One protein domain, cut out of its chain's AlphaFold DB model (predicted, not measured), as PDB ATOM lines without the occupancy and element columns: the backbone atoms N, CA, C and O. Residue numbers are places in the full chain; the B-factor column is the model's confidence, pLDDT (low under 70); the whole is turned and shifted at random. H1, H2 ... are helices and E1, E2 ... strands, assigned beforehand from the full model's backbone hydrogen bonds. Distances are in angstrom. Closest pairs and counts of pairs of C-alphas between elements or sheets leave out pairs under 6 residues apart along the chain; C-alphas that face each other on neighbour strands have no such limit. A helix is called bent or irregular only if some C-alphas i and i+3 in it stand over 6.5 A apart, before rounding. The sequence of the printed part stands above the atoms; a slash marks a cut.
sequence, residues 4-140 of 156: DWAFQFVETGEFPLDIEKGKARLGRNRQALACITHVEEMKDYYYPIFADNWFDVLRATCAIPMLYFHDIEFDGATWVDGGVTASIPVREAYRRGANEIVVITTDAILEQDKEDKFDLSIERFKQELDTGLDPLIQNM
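Overview. This is residues 4 to 140 of the 156 residues of the protein "Serine protease" of Vibrio sp. C7 (UniProt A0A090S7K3). A small, strongly twisted sheet of four strands has H3 and the short H4 on one face, with H1 beyond H3 and H2 off the sheet. After H5 a long link without named elements leads out, and residues 106 to 124 stick out from the body; H6 then runs back toward it. The printed part has 137 residues, with six named helices and four named strands in the order H1 H2 E1 E2 H3 E3 E4 H4 H5 H6. The sheet's order is E2 E1 E4 E3, antiparallel throughout, and the class is mixed, helices and strands. The whole is only just loose, close to compact, with a radius of gyration of the C-alphas of 17.4 A and spans of 49 by 39 by 39 A.

Along the chain. H1, residues 4 to 12, begins with C-alpha 4 at (88.286, 106.630, 121.118) and is 11.7 A long. H2 is residues 19 to 26. E1, residues 33 to 38, measures 15.3 A and begins with C-alpha 33 at (104.896, 118.939, 114.812); E2, residues 43 to 48, measures 16.7 A. H3 is residues 54 to 60, E3 residues 72 to 74, and E4 residues 77 to 81, 13.5 A long. H4 is residues 83 to 86 and H5 residues 90 to 95. H6, residues 122 to 139, measures 24.9 A and ends with C-alpha 139 at (90.565, 133.244, 129.041). H6 has a kink of 42 degrees near residue 133 and is irregular, but only just: C-alphas 132 and 135 are 6.9 A apart.

Arrangement. E1 and E2 form a hairpin, with N 34 and O 47 2.8 A apart. E1 and E4 are antiparallel at 117 degrees, with N 37 and O 80 2.9 A apart. E3 and E4 form a hairpin, with N 79 and O 72 2.9 A apart. H3 is on the sheet; its closest C-alphas to E4 are Ala 60 and Val 80, 5.1 A. H4 is on the same face, at a height over the sheet of 7.1 A. H5 only grazes the sheet with residues 92 to 93. H1 and H3 are close but not clearly touching, the closest C-alphas being those of Phe 7 and Arg 59, 7.5 A. H2 is not on the sheet and touches no helix. H6 is apart from H5 and from the four strands. In H1, H2, H3 and H5 every O i to N i+4 pair is within hydrogen-bond range, in H6 12 of 14; H4 is too short for such a pair.

Size, cuts and confidence. The C-alphas farthest apart are those of Arg 28 and Lys 117, 50.5 A. The printed part has no cut. The links H3 to E3 and H5 to H6 are long, with 11 and 26 residues. Mean pLDDT of the printed part is 83.7; residues 108 to 140 are under 70.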
ATOM      1  N   ASP A   4      87.526 107.651 120.399       82.75
ATOM      2  CA  ASP A   4      88.286 106.630 121.118       82.75
ATOM      3  C   ASP A   4      88.312 105.318 120.341       82.75
ATOM      4  O   ASP A   4      89.333 104.636 120.342       82.75
ATOM      5  N   TRP A   5      87.258 105.007 119.578       83.62
ATOM      6  CA  TRP A   5      87.292 103.893 118.626       83.62
ATOM      7  C   TRP A   5      88.430 104.037 117.600       83.62
ATOM      8  O   TRP A   5      89.174 103.085 117.356       83.62
ATOM      9  N   ALA A   6      88.596 105.227 117.012       84.69
ATOM     10  CA  ALA A   6      89.656 105.474 116.035       84.69
ATOM     11  C   ALA A   6      91.038 105.405 116.699       84.69
ATOM     12  O   ALA A   6      91.969 104.839 116.124       84.69
ATOM     13  N   PHE A   7      91.159 105.918 117.926       86.25
ATOM     14  CA  PHE A   7      92.393 105.864 118.703       86.25
ATOM     15  C   PHE A   7      92.784 104.435 119.097       86.25
ATOM     16  O   PHE A   7      93.928 104.042 118.879       86.25
ATOM     17  N   GLN A   8      91.835 103.618 119.555       84.81
ATOM     18  CA  GLN A   8      92.057 102.191 119.816       84.81
ATOM     19  C   GLN A   8      92.565 101.473 118.566       84.81
ATOM     20  O   GLN A   8      93.481 100.651 118.638       84.81
ATOM     21  N   PHE A   9      92.006 101.815 117.404       84.25
ATOM     22  CA  PHE A   9      92.379 101.198 116.145       84.25
ATOM     23  C   PHE A   9      93.822 101.504 115.725       84.25
ATOM     24  O   PHE A   9      94.530 100.601 115.278       84.25
ATOM     25  N   VAL A  10      94.271 102.751 115.906       84.81
ATOM     26  CA  VAL A  10      95.644 103.166 115.566       84.81
ATOM     27  C   VAL A  10      96.676 102.787 116.628       84.81
ATOM     28  O   VAL A  10      97.855 102.680 116.296       84.81
ATOM     29  N   GLU A  11      96.266 102.577 117.880       83.69
ATOM     30  CA  GLU A  11      97.166 102.170 118.964       83.69
ATOM     31  C   GLU A  11      97.410 100.657 118.969       83.69
ATOM     32  O   GLU A  11      98.555 100.206 118.997       83.69
ATOM     33  N   THR A  12      96.335  99.864 118.941       79.31
ATOM     34  CA  THR A  12      96.389  98.409 119.183       79.31
ATOM     35  C   THR A  12      95.483  97.583 118.264       79.31
ATOM     36  O   THR A  12      95.405  96.363 118.422       79.31
ATOM     37  N   GLY A  13      94.792  98.217 117.313       72.62
ATOM     38  CA  GLY A  13      93.814  97.570 116.440       72.62
ATOM     39  C   GLY A  13      94.400  96.836 115.234       72.62
ATOM     40  O   GLY A  13      95.570  96.468 115.190       72.62
ATOM     41  N   GLU A  14      93.549  96.604 114.233       77.69
ATOM     42  CA  GLU A  14      93.881  95.819 113.032       77.69
ATOM     43  C   GLU A  14      94.894  96.527 112.115       77.69
ATOM     44  O   GLU A  14      95.678  95.870 111.427       77.69
ATOM     45  N   PHE A  15      94.931  97.865 112.149       82.19
ATOM     46  CA  PHE A  15      95.884  98.684 111.395       82.19
ATOM     47  C   PHE A  15      96.575  99.701 112.318       82.19
ATOM     48  O   PHE A  15      96.259 100.894 112.262       82.19
ATOM     49  N   PRO A  16      97.525  99.253 113.163       87.94
ATOM     50  CA  PRO A  16      98.239 100.147 114.061       87.94
ATOM     51  C   PRO A  16      99.105 101.129 113.269       87.94
ATOM     52  O   PRO A  16      99.645 100.811 112.201       87.94
ATOM     53  N   LEU A  17      99.266 102.334 113.807       89.69
ATOM     54  CA  LEU A  17     100.103 103.355 113.199       89.69
ATOM     55  C   LEU A  17     101.583 102.968 113.332       89.69
ATOM     56  O   LEU A  17     102.111 102.799 114.429       89.69
ATOM     57  N   ASP A  18     102.285 102.855 112.204       92.25
ATOM     58  CA  ASP A  18     103.707 102.488 112.174       92.25
ATOM     59  C   ASP A  18     104.604 103.700 112.492       92.25
ATOM     60  O   ASP A  18     105.200 104.339 111.612       92.25
ATOM     61  N   ILE A  19     104.660 104.041 113.782       91.88
ATOM     62  CA  ILE A  19     105.424 105.170 114.330       91.88
ATOM     63  C   ILE A  19     106.917 105.050 114.011       91.88
ATOM     64  O   ILE A  19     107.550 106.036 113.633       91.88
ATOM     65  N   GLU A  20     107.485 103.848 114.104       92.25
ATOM     66  CA  GLU A  20     108.915 103.624 113.880       92.25
ATOM     67  C   GLU A  20     109.302 103.835 112.417       92.25
ATOM     68  O   GLU A  20     110.296 104.509 112.116       92.25
ATOM     69  N   LYS A  21     108.479 103.364 111.474       94.56
ATOM     70  CA  LYS A  21     108.661 103.689 110.057       94.56
ATOM     71  C   LYS A  21     108.473 105.179 109.799       94.56
ATOM     72  O   LYS A  21     109.247 105.742 109.023       94.56
ATOM     73  N   GLY A  22     107.505 105.829 110.448       93.75
ATOM     74  CA  GLY A  22     107.313 107.282 110.393       93.75
ATOM     75  C   GLY A  22     108.575 108.051 110.802       93.75
ATOM     76  O   GLY A  22     109.109 108.831 110.006       93.75
ATOM     77  N   LYS A  23     109.120 107.747 111.987       93.81
ATOM     78  CA  LYS A  23     110.388 108.289 112.508       93.81
ATOM     79  C   LYS A  23     111.548 108.059 111.540       93.81
ATOM     80  O   LYS A  23     112.267 108.999 111.192       93.81
ATOM     81  N   ALA A  24     111.711 106.827 111.054       94.94
ATOM     82  CA  ALA A  24     112.779 106.474 110.122       94.94
ATOM     83  C   ALA A  24     112.676 107.253 108.799       94.94
ATOM     84  O   ALA A  24     113.690 107.700 108.260       94.94
ATOM     85  N   ARG A  25     111.456 107.449 108.280       95.75
ATOM     86  CA  ARG A  25     111.207 108.201 107.040       95.75
ATOM     87  C   ARG A  25     111.358 109.702 107.209       95.75
ATOM     88  O   ARG A  25     111.822 110.335 106.260       95.75
ATOM     89  N   LEU A  26     111.007 110.268 108.363       95.31
ATOM     90  CA  LEU A  26     111.260 111.676 108.679       95.31
ATOM     91  C   LEU A  26     112.774 111.941 108.755       95.31
ATOM     92  O   LEU A  26     113.280 112.899 108.163       95.31
ATOM     93  N   GLY A  27     113.522 111.029 109.376       94.12
ATOM     94  CA  GLY A  27     114.963 111.166 109.569       94.12
ATOM     95  C   GLY A  27     115.312 112.268 110.575       94.12
ATOM     96  O   GLY A  27     114.453 112.805 111.263       94.12
ATOM     97  N   ARG A  28     116.602 112.609 110.677       91.62
ATOM     98  CA  ARG A  28     117.118 113.492 111.746       91.62
ATOM     99  C   ARG A  28     117.066 114.991 111.441       91.62
ATOM    100  O   ARG A  28     117.177 115.796 112.354       91.62
ATOM    101  N   ASN A  29     116.905 115.362 110.171       93.38
ATOM    102  CA  ASN A  29     117.024 116.752 109.709       93.38
ATOM    103  C   ASN A  29     115.666 117.419 109.434       93.38
ATOM    104  O   ASN A  29     115.622 118.509 108.872       93.38
ATOM    105  N   ARG A  30     114.555 116.751 109.760       93.56
ATOM    106  CA  ARG A  30     113.190 117.249 109.555       93.56
ATOM    107  C   ARG A  30     112.402 117.106 110.846       93.56
ATOM    108  O   ARG A  30     112.684 116.224 111.651       93.56
ATOM    109  N   GLN A  31     111.412 117.969 111.019       94.50
ATOM    110  CA  GLN A  31     110.510 117.952 112.163       94.50
ATOM    111  C   GLN A  31     109.078 117.752 111.672       94.50
ATOM    112  O   GLN A  31     108.699 118.277 110.628       94.50
ATOM    113  N   ALA A  32     108.305 116.990 112.438       95.88
ATOM    114  CA  ALA A  32     106.866 116.851 112.284       95.88
ATOM    115  C   ALA A  32     106.242 117.253 113.621       95.88
ATOM    116  O   ALA A  32     106.559 116.646 114.648       95.88
ATOM    117  N   LEU A  33     105.439 118.315 113.610       97.44
ATOM    118  CA  LEU A  33     104.896 118.939 114.812       97.44
ATOM    119  C   LEU A  33     103.371 118.950 114.743       97.44
ATOM    120  O   LEU A  33     102.809 119.249 113.691       97.44
ATOM    121  N   ALA A  34     102.737 118.654 115.868       97.25
ATOM    122  CA  ALA A  34     101.306 118.782 116.079       97.25
ATOM    123  C   ALA A  34     101.020 120.102 116.794       97.25
ATOM    124  O   ALA A  34     101.714 120.442 117.752       97.25
ATOM    125  N   CYS A  35     100.017 120.834 116.315       97.75
ATOM    126  CA  CYS A  35      99.507 122.027 116.980       97.75
ATOM    127  C   CYS A  35      98.462 121.592 118.011       97.75
ATOM    128  O   CYS A  35      97.517 120.891 117.659       97.75
ATOM    129  N   ILE A  36      98.624 122.009 119.259       97.50
ATOM    130  CA  ILE A  36      97.677 121.739 120.344       97.50
ATOM    131  C   ILE A  36      97.404 123.031 121.105       97.50
ATOM    132  O   ILE A  36      98.280 123.893 121.188       97.50
ATOM    133  N   THR A  37      96.214 123.177 121.672       97.19
ATOM    134  CA  THR A  37      95.838 124.370 122.435       97.19
ATOM    135  C   THR A  37      95.860 124.068 123.926       97.19
ATOM    136  O   THR A  37      95.205 123.134 124.380       97.19
ATOM    137  N   HIS A  38      96.589 124.879 124.696       96.12
ATOM    138  CA  HIS A  38      96.531 124.850 126.157       96.12
ATOM    139  C   HIS A  38      95.216 125.474 126.629       96.12
ATOM    140  O   HIS A  38      94.959 126.641 126.332       96.12
ATOM    141  N   VAL A  39      94.417 124.735 127.402       92.25
ATOM    142  CA  VAL A  39      93.067 125.156 127.820       92.25
ATOM    143  C   VAL A  39      93.084 126.412 128.693       92.25
ATOM    144  O   VAL A  39      92.331 127.344 128.437       92.25
ATOM    145  N   GLU A  40      93.954 126.478 129.705       91.19
ATOM    146  CA  GLU A  40      93.985 127.650 130.597       91.19
ATOM    147  C   GLU A  40      94.669 128.875 129.966       91.19
ATOM    148  O   GLU A  40      94.148 129.984 130.039       91.19
ATOM    149  N   GLU A  41      95.837 128.699 129.333       92.12
ATOM    150  CA  GLU A  41      96.583 129.812 128.730       92.12
ATOM    151  C   GLU A  41      96.008 130.318 127.406       92.12
ATOM    152  O   GLU A  41      96.370 131.417 126.968       92.12
ATOM    153  N   MET A  42      95.186 129.504 126.741       90.88
ATOM    154  CA  MET A  42      94.603 129.798 125.434       90.88
ATOM    155  C   MET A  42      95.648 130.145 124.372       90.88
ATOM    156  O   MET A  42      95.534 131.124 123.628       90.88
ATOM    157  N   LYS A  43      96.694 129.318 124.309       93.44
ATOM    158  CA  LYS A  43      97.809 129.433 123.363       93.44
ATOM    159  C   LYS A  43      98.076 128.117 122.656       93.44
ATOM    160  O   LYS A  43      97.891 127.046 123.234       93.44
ATOM    161  N   ASP A  44      98.559 128.225 121.426       95.81
ATOM    162  CA  ASP A  44      99.075 127.111 120.649       95.81
ATOM    163  C   ASP A  44     100.470 126.686 121.125       95.81
ATOM    164  O   ASP A  44     101.375 127.499 121.323       95.81
ATOM    165  N   TYR A  45     100.642 125.377 121.252       97.31
ATOM    166  CA  TYR A  45     101.898 124.693 121.516       97.31
ATOM    167  C   TYR A  45     102.167 123.676 120.403       97.31
ATOM    168  O   TYR A  45     101.247 123.158 119.772       97.31
ATOM    169  N   TYR A  46     103.447 123.391 120.155       97.62
ATOM    170  CA  TYR A  46     103.881 122.564 119.028       97.62
ATOM    171  C   TYR A  46     104.720 121.385 119.506       97.62
ATOM    172  O   TYR A  46     105.920 121.539 119.759       97.62
ATOM    173  N   TYR A  47     104.091 120.216 119.603       97.06
ATOM    174  CA  TYR A  47     104.722 118.994 120.102       97.06
ATOM    175  C   TYR A  47     105.230 118.112 118.958       97.06
ATOM    176  O   TYR A  47     104.572 118.016 117.920       97.06
ATOM    177  N   PRO A  48     106.384 117.437 119.106       95.50
ATOM    178  CA  PRO A  48     106.823 116.445 118.133       95.50
ATOM    179  C   PRO A  48     105.815 115.298 118.019       95.50
ATOM    180  O   PRO A  48     105.536 114.616 118.999       95.50
ATOM    181  N   ILE A  49     105.332 115.033 116.802       92.88
ATOM    182  CA  ILE A  49     104.349 113.961 116.537       92.88
ATOM    183  C   ILE A  49     104.895 112.585 116.937       92.88
ATOM    184  O   ILE A  49     104.137 111.690 117.281       92.88
ATOM    185  N   PHE A  50     106.215 112.408 116.900       92.00
ATOM    186  CA  PHE A  50     106.878 111.142 117.205       92.00
ATOM    187  C   PHE A  50     107.574 111.128 118.576       92.00
ATOM    188  O   PHE A  50     108.559 110.405 118.746       92.00
ATOM    189  N   ALA A  51     107.123 111.954 119.522       89.62
ATOM    190  CA  ALA A  51     107.584 111.906 120.909       89.62
ATOM    191  C   ALA A  51     107.194 110.582 121.599       89.62
ATOM    192  O   ALA A  51     106.437 109.779 121.053       89.62
ATOM    193  N   ASP A  52     107.704 110.340 122.808       92.00
ATOM    194  CA  ASP A  52     107.355 109.133 123.572       92.00
ATOM    195  C   ASP A  52     105.856 109.098 123.916       92.00
ATOM    196  O   ASP A  52     105.228 108.046 123.843       92.00
ATOM    197  N   ASN A  53     105.257 110.268 124.167       93.12
ATOM    198  CA  ASN A  53     103.820 110.473 124.358       93.12
ATOM    199  C   ASN A  53     103.067 110.756 123.040       93.12
ATOM    200  O   ASN A  53     102.078 111.488 123.035       93.12
ATOM    201  N   TRP A  54     103.530 110.207 121.907       93.81
ATOM    202  CA  TRP A  54     102.932 110.454 120.584       93.81
ATOM    203  C   TRP A  54     101.411 110.259 120.562       93.81
ATOM    204  O   TRP A  54     100.720 110.978 119.847       93.81
ATOM    205  N   PHE A  55     100.897 109.293 121.328       93.56
ATOM    206  CA  PHE A  55      99.477 108.967 121.355       93.56
ATOM    207  C   PHE A  55      98.663 110.107 121.965       93.56
ATOM    208  O   PHE A  55      97.696 110.558 121.360       93.56
ATOM    209  N   ASP A  56      99.099 110.653 123.100       94.44
ATOM    210  CA  ASP A  56      98.449 111.801 123.738       94.44
ATOM    211  C   ASP A  56      98.534 113.054 122.866       94.44
ATOM    212  O   ASP A  56      97.547 113.769 122.712       94.44
ATOM    213  N   VAL A  57      99.681 113.274 122.216       95.62
ATOM    214  CA  VAL A  57      99.868 114.377 121.262       95.62
ATOM    215  C   VAL A  57      98.914 114.244 120.071       95.62
ATOM    216  O   VAL A  57      98.302 115.231 119.659       95.62
ATOM    217  N   LEU A  58      98.764 113.032 119.525       94.25
ATOM    218  CA  LEU A  58      97.864 112.747 118.408       94.25
ATOM    219  C   LEU A  58      96.395 112.937 118.801       94.25
ATOM    220  O   LEU A  58      95.621 113.438 117.991       94.25
ATOM    221  N   ARG A  59      96.014 112.568 120.029       94.19
ATOM    222  CA  ARG A  59      94.666 112.819 120.550       94.19
ATOM    223  C   ARG A  59      94.416 114.311 120.751       94.19
ATOM    224  O   ARG A  59      93.427 114.832 120.247       94.19
ATOM    225  N   ALA A  60      95.331 115.010 121.420       95.31
ATOM    226  CA  ALA A  60      95.199 116.436 121.712       95.31
ATOM    227  C   ALA A  60      95.047 117.283 120.443       95.31
ATOM    228  O   ALA A  60      94.197 118.165 120.397       95.31
ATOM    229  N   THR A  61      95.815 117.001 119.384       95.69
ATOM    230  CA  THR A  61      95.785 117.821 118.159       95.69
ATOM    231  C   THR A  61      94.466 117.773 117.396       95.69
ATOM    232  O   THR A  61      94.275 118.645 116.553       95.69
ATOM    233  N   CYS A  62      93.597 116.792 117.663       93.69
ATOM    234  CA  CYS A  62      92.291 116.645 117.018       93.69
ATOM    235  C   CYS A  62      91.107 116.567 118.006       93.69
ATOM    236  O   CYS A  62      89.984 116.228 117.618       93.69
ATOM    237  N   ALA A  63      91.338 116.877 119.287       93.19
ATOM    238  CA  ALA A  63      90.328 116.873 120.344       93.19
ATOM    239  C   ALA A  63      89.460 118.141 120.279       93.19
ATOM    240  O   ALA A  63      89.617 119.067 121.077       93.19
ATOM    241  N   ILE A  64      88.583 118.218 119.273       91.19
ATOM    242  CA  ILE A  64      87.752 119.404 119.019       91.19
ATOM    243  C   ILE A  64      86.781 119.601 120.196       91.19
ATOM    244  O   ILE A  64      85.962 118.704 120.444       91.19
ATOM    245  N   PRO A  65      86.808 120.762 120.887       88.44
ATOM    246  CA  PRO A  65      85.863 121.056 121.960       88.44
ATOM    247  C   PRO A  65      84.417 120.850 121.508       88.44
ATOM    248  O   PRO A  65      84.072 121.129 120.361       88.44
ATOM    249  N   MET A  66      83.564 120.352 122.404       84.12
ATOM    250  CA  MET A  66      82.149 120.026 122.148       84.12
ATOM    251  C   MET A  66      81.885 118.860 121.181       84.12
ATOM    252  O   MET A  66      80.760 118.365 121.122       84.12
ATOM    253  N   LEU A  67      82.890 118.382 120.443       84.00
ATOM    254  CA  LEU A  67      82.783 117.165 119.640       84.00
ATOM    255  C   LEU A  67      83.469 115.978 120.320       84.00
ATOM    256  O   LEU A  67      82.979 114.852 120.203       84.00
ATOM    257  N   TYR A  68      84.555 116.237 121.041       84.94
ATOM    258  CA  TYR A  68      85.278 115.285 121.872       84.94
ATOM    259  C   TYR A  68      85.209 115.749 123.333       84.94
ATOM    260  O   TYR A  68      85.590 116.874 123.644       84.94
ATOM    261  N   PHE A  69      84.659 114.909 124.215       81.94
ATOM    262  CA  PHE A  69      84.328 115.274 125.603       81.94
ATOM    263  C   PHE A  69      85.282 114.673 126.646       81.94
ATOM    264  O   PHE A  69      85.011 114.765 127.840       81.94
ATOM    265  N   HIS A  70      86.359 114.019 126.208       86.69
ATOM    266  CA  HIS A  70      87.375 113.479 127.104       86.69
ATOM    267  C   HIS A  70      88.530 114.468 127.219       86.69
ATOM    268  O   HIS A  70      89.088 114.889 126.205       86.69
ATOM    269  N   ASP A  71      88.897 114.805 128.451       88.25
ATOM    270  CA  ASP A  71      90.048 115.661 128.708       88.25
ATOM    271  C   ASP A  71      91.341 114.935 128.315       88.25
ATOM    272  O   ASP A  71      91.552 113.762 128.646       88.25
ATOM    273  N   ILE A  72      92.214 115.636 127.588       94.19
ATOM    274  CA  ILE A  72      93.558 115.158 127.268       94.19
ATOM    275  C   ILE A  72      94.543 115.896 128.165       94.19
ATOM    276  O   ILE A  72      94.796 117.086 127.977       94.19
ATOM    277  N   GLU A  73      95.100 115.185 129.141       95.88
ATOM    278  CA  GLU A  73      95.994 115.755 130.146       95.88
ATOM    279  C   GLU A  73      97.384 115.135 130.057       95.88
ATOM    280  O   GLU A  73      97.548 113.917 130.134       95.88
ATOM    281  N   PHE A  74      98.398 115.983 129.926       95.81
ATOM    282  CA  PHE A  74      99.801 115.603 130.073       95.81
ATOM    283  C   PHE A  74     100.641 116.843 130.378       95.81
ATOM    284  O   PHE A  74     100.209 117.973 130.152       95.81
ATOM    285  N   ASP A  75     101.832 116.635 130.945       93.44
ATOM    286  CA  ASP A  75     102.753 117.704 131.363       93.44
ATOM    287  C   ASP A  75     102.126 118.751 132.312       93.44
ATOM    288  O   ASP A  75     102.569 119.895 132.381       93.44
ATOM    289  N   GLY A  76     101.112 118.343 133.087       94.88
ATOM    290  CA  GLY A  76     100.442 119.193 134.076       94.88
ATOM    291  C   GLY A  76      99.445 120.196 133.492       94.88
ATOM    292  O   GLY A  76      99.069 121.128 134.197       94.88
ATOM    293  N   ALA A  77      99.028 120.013 132.239       95.94
ATOM    294  CA  ALA A  77      98.069 120.868 131.551       95.94
ATOM    295  C   ALA A  77      96.988 120.048 130.836       95.94
ATOM    296  O   ALA A  77      97.196 118.878 130.499       95.94
ATOM    297  N   THR A  78      95.853 120.696 130.575       96.25
ATOM    298  CA  THR A  78      94.764 120.162 129.750       96.25
ATOM    299  C   THR A  78      94.854 120.739 128.342       96.25
ATOM    300  O   THR A  78      95.067 121.945 128.155       96.25
ATOM    301  N   TRP A  79      94.674 119.873 127.349       96.56
ATOM    302  CA  TRP A  79      94.904 120.170 125.941       96.56
ATOM    303  C   TRP A  79      93.669 119.882 125.091       96.56
ATOM    304  O   TRP A  79      92.957 118.905 125.317       96.56
ATOM    305  N   VAL A  80      93.454 120.714 124.074       95.62
ATOM    306  CA  VAL A  80      92.410 120.539 123.050       95.62
ATOM    307  C   VAL A  80      92.981 120.770 121.648       95.62
ATOM    308  O   VAL A  80      94.148 121.150 121.497       95.62
ATOM    309  N   ASP A  81      92.149 120.546 120.630       95.50
ATOM    310  CA  ASP A  81      92.482 120.720 119.214       95.50
ATOM    311  C   ASP A  81      93.194 122.052 118.940       95.50
ATOM    312  O   ASP A  81      92.713 123.127 119.306       95.50
ATOM    313  N   GLY A  82      94.340 121.987 118.257       95.50
ATOM    314  CA  GLY A  82      95.148 123.169 117.949       95.50
ATOM    315  C   GLY A  82      94.453 124.174 117.032       95.50
ATOM    316  O   GLY A  82      94.853 125.337 116.966       95.50
ATOM    317  N   GLY A  83      93.400 123.757 116.336       93.31
ATOM    318  CA  GLY A  83      92.542 124.590 115.514       93.31
ATOM    319  C   GLY A  83      91.754 125.638 116.288       93.31
ATOM    320  O   GLY A  83      91.345 126.617 115.662       93.31
ATOM    321  N   VAL A  84      91.629 125.503 117.614       93.06
ATOM    322  CA  VAL A  84      91.049 126.528 118.499       93.06
ATOM    323  C   VAL A  84      91.891 127.808 118.487       93.06
ATOM    324  O   VAL A  84      91.345 128.908 118.411       93.06
ATOM    325  N   THR A  85      93.222 127.694 118.517       91.12
ATOM    326  CA  THR A  85      94.132 128.859 118.509       91.12
ATOM    327  C   THR A  85      94.806 129.101 117.160       91.12
ATOM    328  O   THR A  85      95.071 130.249 116.797       91.12
ATOM    329  N   ALA A  86      95.095 128.041 116.401       91.38
ATOM    330  CA  ALA A  86      95.846 128.103 115.152       91.38
ATOM    331  C   ALA A  86      95.471 126.966 114.180       91.38
ATOM    332  O   ALA A  86      96.227 126.014 113.994       91.38
ATOM    333  N   SER A  87      94.345 127.113 113.468       89.56
ATOM    334  CA  SER A  87      93.882 126.131 112.463       89.56
ATOM    335  C   SER A  87      94.847 125.948 111.288       89.56
ATOM    336  O   SER A  87      94.893 124.883 110.683       89.56
ATOM    337  N   ILE A  88      95.647 126.973 110.968       93.44
ATOM    338  CA  ILE A  88      96.727 126.882 109.981       93.44
ATOM    339  C   ILE A  88      97.986 127.558 110.562       93.44
ATOM    340  O   ILE A  88      98.093 128.790 110.525       93.44
ATOM    341  N   PRO A  89      98.970 126.799 111.081       94.88
ATOM    342  CA  PRO A  89     100.104 127.335 111.844       94.88
ATOM    343  C   PRO A  89     101.228 127.942 110.974       94.88
ATOM    344  O   PRO A  89     102.418 127.774 111.244       94.88
ATOM    345  N   VAL A  90     100.879 128.700 109.923       96.19
ATOM    346  CA  VAL A  90     101.853 129.347 109.011       96.19
ATOM    347  C   VAL A  90     102.796 130.285 109.762       96.19
ATOM    348  O   VAL A  90     103.992 130.337 109.475       96.19
ATOM    349  N   ARG A  91     102.268 131.026 110.743       93.69
ATOM    350  CA  ARG A  91     103.062 131.967 111.547       93.69
ATOM    351  C   ARG A  91     104.149 131.257 112.344       93.69
ATOM    352  O   ARG A  91     105.269 131.758 112.407       93.69
ATOM    353  N   GLU A  92     103.845 130.088 112.899       96.50
ATOM    354  CA  GLU A  92     104.840 129.295 113.612       96.50
ATOM    355  C   GLU A  92     105.904 128.745 112.664       96.50
ATOM    356  O   GLU A  92     107.096 128.836 112.964       96.50
ATOM    357  N   ALA A  93     105.504 128.225 111.500       96.25
ATOM    358  CA  ALA A  93     106.454 127.754 110.495       96.25
ATOM    359  C   ALA A  93     107.439 128.868 110.097       96.25
ATOM    360  O   ALA A  93     108.654 128.653 110.094       96.25
ATOM    361  N   TYR A  94     106.932 130.081 109.859       96.94
ATOM    362  CA  TYR A  94     107.768 131.250 109.587       96.94
ATOM    363  C   TYR A  94     108.696 131.595 110.761       96.94
ATOM    364  O   TYR A  94     109.893 131.798 110.561       96.94
ATOM    365  N   ARG A  95     108.188 131.600 112.004       96.38
ATOM    366  CA  ARG A  95     108.993 131.865 113.214       96.38
ATOM    367  C   ARG A  95     110.141 130.865 113.386       96.38
ATOM    368  O   ARG A  95     111.188 131.224 113.919       96.38
ATOM    369  N   ARG A  96     109.968 129.632 112.904       95.31
ATOM    370  CA  ARG A  96     110.998 128.579 112.884       95.31
ATOM    371  C   ARG A  96     111.991 128.698 111.722       95.31
ATOM    372  O   ARG A  96     112.867 127.848 111.594       95.31
ATOM    373  N   GLY A  97     111.888 129.745 110.903       96.19
ATOM    374  CA  GLY A  97     112.810 130.025 109.803       96.19
ATOM    375  C   GLY A  97     112.415 129.392 108.470       96.19
ATOM    376  O   GLY A  97     113.259 129.288 107.581       96.19
ATOM    377  N   ALA A  98     111.164 128.946 108.312       96.31
ATOM    378  CA  ALA A  98     110.674 128.533 107.003       96.31
ATOM    379  C   ALA A  98     110.479 129.763 106.106       96.31
ATOM    380  O   ALA A  98     109.715 130.674 106.425       96.31
ATOM    381  N   ASN A  99     111.154 129.755 104.960       95.94
ATOM    382  CA  ASN A  99     111.073 130.827 103.964       95.94
ATOM    383  C   ASN A  99     110.126 130.455 102.812       95.94
ATOM    384  O   ASN A  99     109.553 131.327 102.166       95.94
ATOM    385  N   GLU A 100     109.945 129.153 102.589       97.25
ATOM    386  CA  GLU A 100     109.028 128.572 101.616       97.25
ATOM    387  C   GLU A 100     108.034 127.696 102.380       97.25
ATOM    388  O   GLU A 100     108.421 126.728 103.036       97.25
ATOM    389  N   ILE A 101     106.753 128.072 102.348       96.81
ATOM    390  CA  ILE A 101     105.695 127.407 103.112       96.81
ATOM    391  C   ILE A 101     104.624 126.938 102.136       96.81
ATOM    392  O   ILE A 101     103.968 127.748 101.483       96.81
ATOM    393  N   VAL A 102     104.440 125.621 102.058       97.12
ATOM    394  CA  VAL A 102     103.334 124.998 101.328       97.12
ATOM    395  C   VAL A 102     102.261 124.623 102.339       97.12
ATOM    396  O   VAL A 102     102.532 123.893 103.291       97.12
ATOM    397  N   VAL A 103     101.048 125.124 102.129       95.06
ATOM    398  CA  VAL A 103      99.883 124.796 102.953       95.06
ATOM    399  C   VAL A 103      99.009 123.815 102.181       95.06
ATOM    400  O   VAL A 103      98.680 124.061 101.024       95.06
ATOM    401  N   ILE A 104      98.640 122.712 102.830       93.06
ATOM    402  CA  ILE A 104      97.677 121.740 102.314       93.06
ATOM    403  C   ILE A 104      96.421 121.872 103.171       93.06
ATOM    404  O   ILE A 104      96.480 121.651 104.378       93.06
ATOM    405  N   THR A 105      95.305 122.246 102.552       87.75
ATOM    406  CA  THR A 105      93.987 122.303 103.191       87.75
ATOM    407  C   THR A 105      93.051 121.310 102.519       87.75
ATOM    408  O   THR A 105      93.184 121.007 101.332       87.75
ATOM    409  N   THR A 106      92.105 120.783 103.285       84.12
ATOM    410  CA  THR A 106      90.994 119.994 102.758       84.12
ATOM    411  C   THR A 106      89.762 120.883 102.736       84.12
ATOM    412  O   THR A 106      89.151 121.104 103.779       84.12
ATOM    413  N   ASP A 107      89.406 121.405 101.566       77.50
ATOM    414  CA  ASP A 107      88.121 122.071 101.371       77.50
ATOM    415  C   ASP A 107      87.098 121.061 100.856       77.50
ATOM    416  O   ASP A 107      87.393 120.240  99.981       77.50
ATOM    417  N   ALA A 108      85.883 121.115 101.399       63.69
ATOM    418  CA  ALA A 108      84.778 120.362 100.834       63.69
ATOM    419  C   ALA A 108      84.482 120.920  99.436       63.69
ATOM    420  O   ALA A 108      84.217 122.114  99.278       63.69
ATOM    421  N   ILE A 109      84.510 120.060  98.416       64.44
ATOM    422  CA  ILE A 109      83.969 120.414  97.104       64.44
ATOM    423  C   ILE A 109      82.455 120.480  97.286       64.44
ATOM    424  O   ILE A 109      81.775 119.458  97.288       64.44
ATOM    425  N   LEU A 110      81.935 121.683  97.514       56.97
ATOM    426  CA  LEU A 110      80.502 121.925  97.480       56.97
ATOM    427  C   LEU A 110      80.091 121.884  96.008       56.97
ATOM    428  O   LEU A 110      80.250 122.870  95.287       56.97
ATOM    429  N   GLU A 111      79.616 120.730  95.540       58.12
ATOM    430  CA  GLU A 111      78.847 120.692  94.301       58.12
ATOM    431  C   GLU A 111      77.668 121.655  94.481       58.12
ATOM    432  O   GLU A 111      76.861 121.516  95.402       58.12
ATOM    433  N   GLN A 112      77.613 122.698  93.651       54.00
ATOM    434  CA  GLN A 112      76.452 123.574  93.579       54.00
ATOM    435  C   GLN A 112      75.320 122.798  92.913       54.00
ATOM    436  O   GLN A 112      75.071 123.005  91.736       54.00
ATOM    437  N   ASP A 113      74.654 121.908  93.646       48.94
ATOM    438  CA  ASP A 113      73.336 121.422  93.263       48.94
ATOM    439  C   ASP A 113      72.531 120.922  94.474       48.94
ATOM    440  O   ASP A 113      72.849 119.920  95.107       48.94
ATOM    441  N   LYS A 114      71.418 121.640  94.693       42.56
ATOM    442  CA  LYS A 114      70.286 121.437  95.617       42.56
ATOM    443  C   LYS A 114      70.525 121.763  97.095       42.56
ATOM    444  O   LYS A 114      71.252 121.091  97.812       42.56
ATOM    445  N   GLU A 115      69.791 122.784  97.550       45.03
ATOM    446  CA  GLU A 115      69.442 123.038  98.953       45.03
ATOM    447  C   GLU A 115      68.724 121.813  99.550       45.03
ATOM    448  O   GLU A 115      67.498 121.783  99.685       45.03
ATOM    449  N   ASP A 116      69.476 120.779  99.908       45.75
ATOM    450  CA  ASP A 116      68.998 119.789 100.859       45.75
ATOM    451  C   ASP A 116      69.092 120.405 102.257       45.75
ATOM    452  O   ASP A 116      70.132 120.908 102.682       45.75
ATOM    453  N   LYS A 117      67.953 120.415 102.955       44.38
ATOM    454  CA  LYS A 117      67.747 121.020 104.276       44.38
ATOM    455  C   LYS A 117      68.649 120.391 105.343       44.38
ATOM    456  O   LYS A 117      68.195 119.585 106.150       44.38
ATOM    457  N   PHE A 118      69.901 120.819 105.403       43.56
ATOM    458  CA  PHE A 118      70.793 120.632 106.547       43.56
ATOM    459  C   PHE A 118      70.780 121.889 107.437       43.56
ATOM    460  O   PHE A 118      71.812 122.370 107.891       43.56
ATOM    461  N   ASP A 119      69.588 122.454 107.653       48.59
ATOM    462  CA  ASP A 119      69.391 123.810 108.195       48.59
ATOM    463  C   ASP A 119      68.819 123.830 109.627       48.59
ATOM    464  O   ASP A 119      68.141 124.757 110.045       48.59
ATOM    465  N   LEU A 120      69.044 122.771 110.411       42.53
ATOM    466  CA  LEU A 120      68.600 122.730 111.817       42.53
ATOM    467  C   LEU A 120      69.693 122.335 112.815       42.53
ATOM    468  O   LEU A 120      69.429 122.289 114.015       42.53
ATOM    469  N   SER A 121      70.921 122.086 112.357       54.69
ATOM    470  CA  SER A 121      72.025 121.707 113.243       54.69
ATOM    471  C   SER A 121      73.206 122.659 113.197       54.69
ATOM    472  O   SER A 121      73.867 122.761 114.213       54.69
ATOM    473  N   ILE A 122      73.472 123.399 112.115       52.41
ATOM    474  CA  ILE A 122      74.686 124.230 112.047       52.41
ATOM    475  C   ILE A 122      74.589 125.465 112.939       52.41
ATOM    476  O   ILE A 122      75.546 125.755 113.641       52.41
ATOM    477  N   GLU A 123      73.477 126.199 112.945       55.75
ATOM    478  CA  GLU A 123      73.361 127.389 113.803       55.75
ATOM    479  C   GLU A 123      73.320 127.020 115.282       55.75
ATOM    480  O   GLU A 123      73.989 127.653 116.090       55.75
ATOM    481  N   ARG A 124      72.601 125.950 115.626       56.88
ATOM    482  CA  ARG A 124      72.576 125.420 116.988       56.88
ATOM    483  C   ARG A 124      73.932 124.853 117.402       56.88
ATOM    484  O   ARG A 124      74.370 125.123 118.505       56.88
ATOM    485  N   PHE A 125      74.612 124.124 116.522       57.12
ATOM    486  CA  PHE A 125      75.961 123.614 116.765       57.12
ATOM    487  C   PHE A 125      76.966 124.753 116.887       57.12
ATOM    488  O   PHE A 125      77.797 124.697 117.772       57.12
ATOM    489  N   LYS A 126      76.857 125.809 116.070       59.03
ATOM    490  CA  LYS A 126      77.644 127.042 116.210       59.03
ATOM    491  C   LYS A 126      77.358 127.729 117.537       59.03
ATOM    492  O   LYS A 126      78.301 128.107 118.197       59.03
ATOM    493  N   GLN A 127      76.097 127.834 117.955       65.81
ATOM    494  CA  GLN A 127      75.736 128.384 119.265       65.81
ATOM    495  C   GLN A 127      76.269 127.519 120.412       65.81
ATOM    496  O   GLN A 127      76.789 128.060 121.378       65.81
ATOM    497  N   GLU A 128      76.164 126.192 120.322       63.94
ATOM    498  CA  GLU A 128      76.697 125.248 121.311       63.94
ATOM    499  C   GLU A 128      78.235 125.256 121.324       63.94
ATOM    500  O   GLU A 128      78.823 125.165 122.397       63.94
ATOM    501  N   LEU A 129      78.882 125.437 120.168       61.41
ATOM    502  CA  LEU A 129      80.319 125.685 120.036       61.41
ATOM    503  C   LEU A 129      80.695 127.016 120.658       61.41
ATOM    504  O   LEU A 129      81.530 127.012 121.539       61.41
ATOM    505  N   ASP A 130      80.080 128.128 120.266       64.69
ATOM    506  CA  ASP A 130      80.368 129.457 120.805       64.69
ATOM    507  C   ASP A 130      80.169 129.461 122.329       64.69
ATOM    508  O   ASP A 130      81.059 129.874 123.060       64.69
ATOM    509  N   THR A 131      79.075 128.868 122.823       68.75
ATOM    510  CA  THR A 131      78.795 128.735 124.265       68.75
ATOM    511  C   THR A 131      79.799 127.817 124.972       68.75
ATOM    512  O   THR A 131      80.225 128.092 126.089       68.75
ATOM    513  N   GLY A 132      80.184 126.700 124.351       65.38
ATOM    514  CA  GLY A 132      81.178 125.773 124.902       65.38
ATOM    515  C   GLY A 132      82.606 126.320 124.839       65.38
ATOM    516  O   GLY A 132      83.440 125.982 125.677       65.38
ATOM    517  N   LEU A 133      82.871 127.194 123.870       65.44
ATOM    518  CA  LEU A 133      84.094 127.961 123.725       65.44
ATOM    519  C   LEU A 133      84.081 129.198 124.625       65.44
ATOM    520  O   LEU A 133      85.158 129.709 124.884       65.44
ATOM    521  N   ASP A 134      82.946 129.677 125.147       68.25
ATOM    522  CA  ASP A 134      82.890 130.891 125.979       68.25
ATOM    523  C   ASP A 134      83.903 130.885 127.139       68.25
ATOM    524  O   ASP A 134      84.605 131.886 127.298       68.25
ATOM    525  N   PRO A 135      84.070 129.799 127.925       65.00
ATOM    526  CA  PRO A 135      85.103 129.743 128.961       65.00
ATOM    527  C   PRO A 135      86.524 129.880 128.392       65.00
ATOM    528  O   PRO A 135      87.385 130.505 129.006       65.00
ATOM    529  N   LEU A 136      86.762 129.325 127.203       61.81
ATOM    530  CA  LEU A 136      88.039 129.390 126.492       61.81
ATOM    531  C   LEU A 136      88.271 130.798 125.912       61.81
ATOM    532  O   LEU A 136      89.336 131.384 126.072       61.81
ATOM    533  N   ILE A 137      87.251 131.402 125.307       64.50
ATOM    534  CA  ILE A 137      87.277 132.756 124.744       64.50
ATOM    535  C   ILE A 137      87.494 133.796 125.849       64.50
ATOM    536  O   ILE A 137      88.265 134.735 125.657       64.50
ATOM    537  N   GLN A 138      86.869 133.628 127.017       66.81
ATOM    538  CA  GLN A 138      87.043 134.525 128.167       66.81
ATOM    539  C   GLN A 138      88.474 134.520 128.718       66.81
ATOM    540  O   GLN A 138      88.949 135.555 129.187       66.81
ATOM    541  N   ASN A 139      89.169 133.385 128.625       63.34
ATOM    542  CA  ASN A 139      90.565 133.244 129.041       63.34
ATOM    543  C   ASN A 139      91.559 133.572 127.915       63.34
ATOM    544  O   ASN A 139      92.771 133.605 128.145       63.34
ATOM    545  N   MET A 140      91.069 133.848 126.702       53.59
ATOM    546  CA  MET A 140      91.920 134.164 125.565       53.59
ATOM    547  C   MET A 140      92.605 135.523 125.775       53.59
ATOM    548  O   MET A 140      91.930 136.535 125.995       53.59
TER     549      MET A 140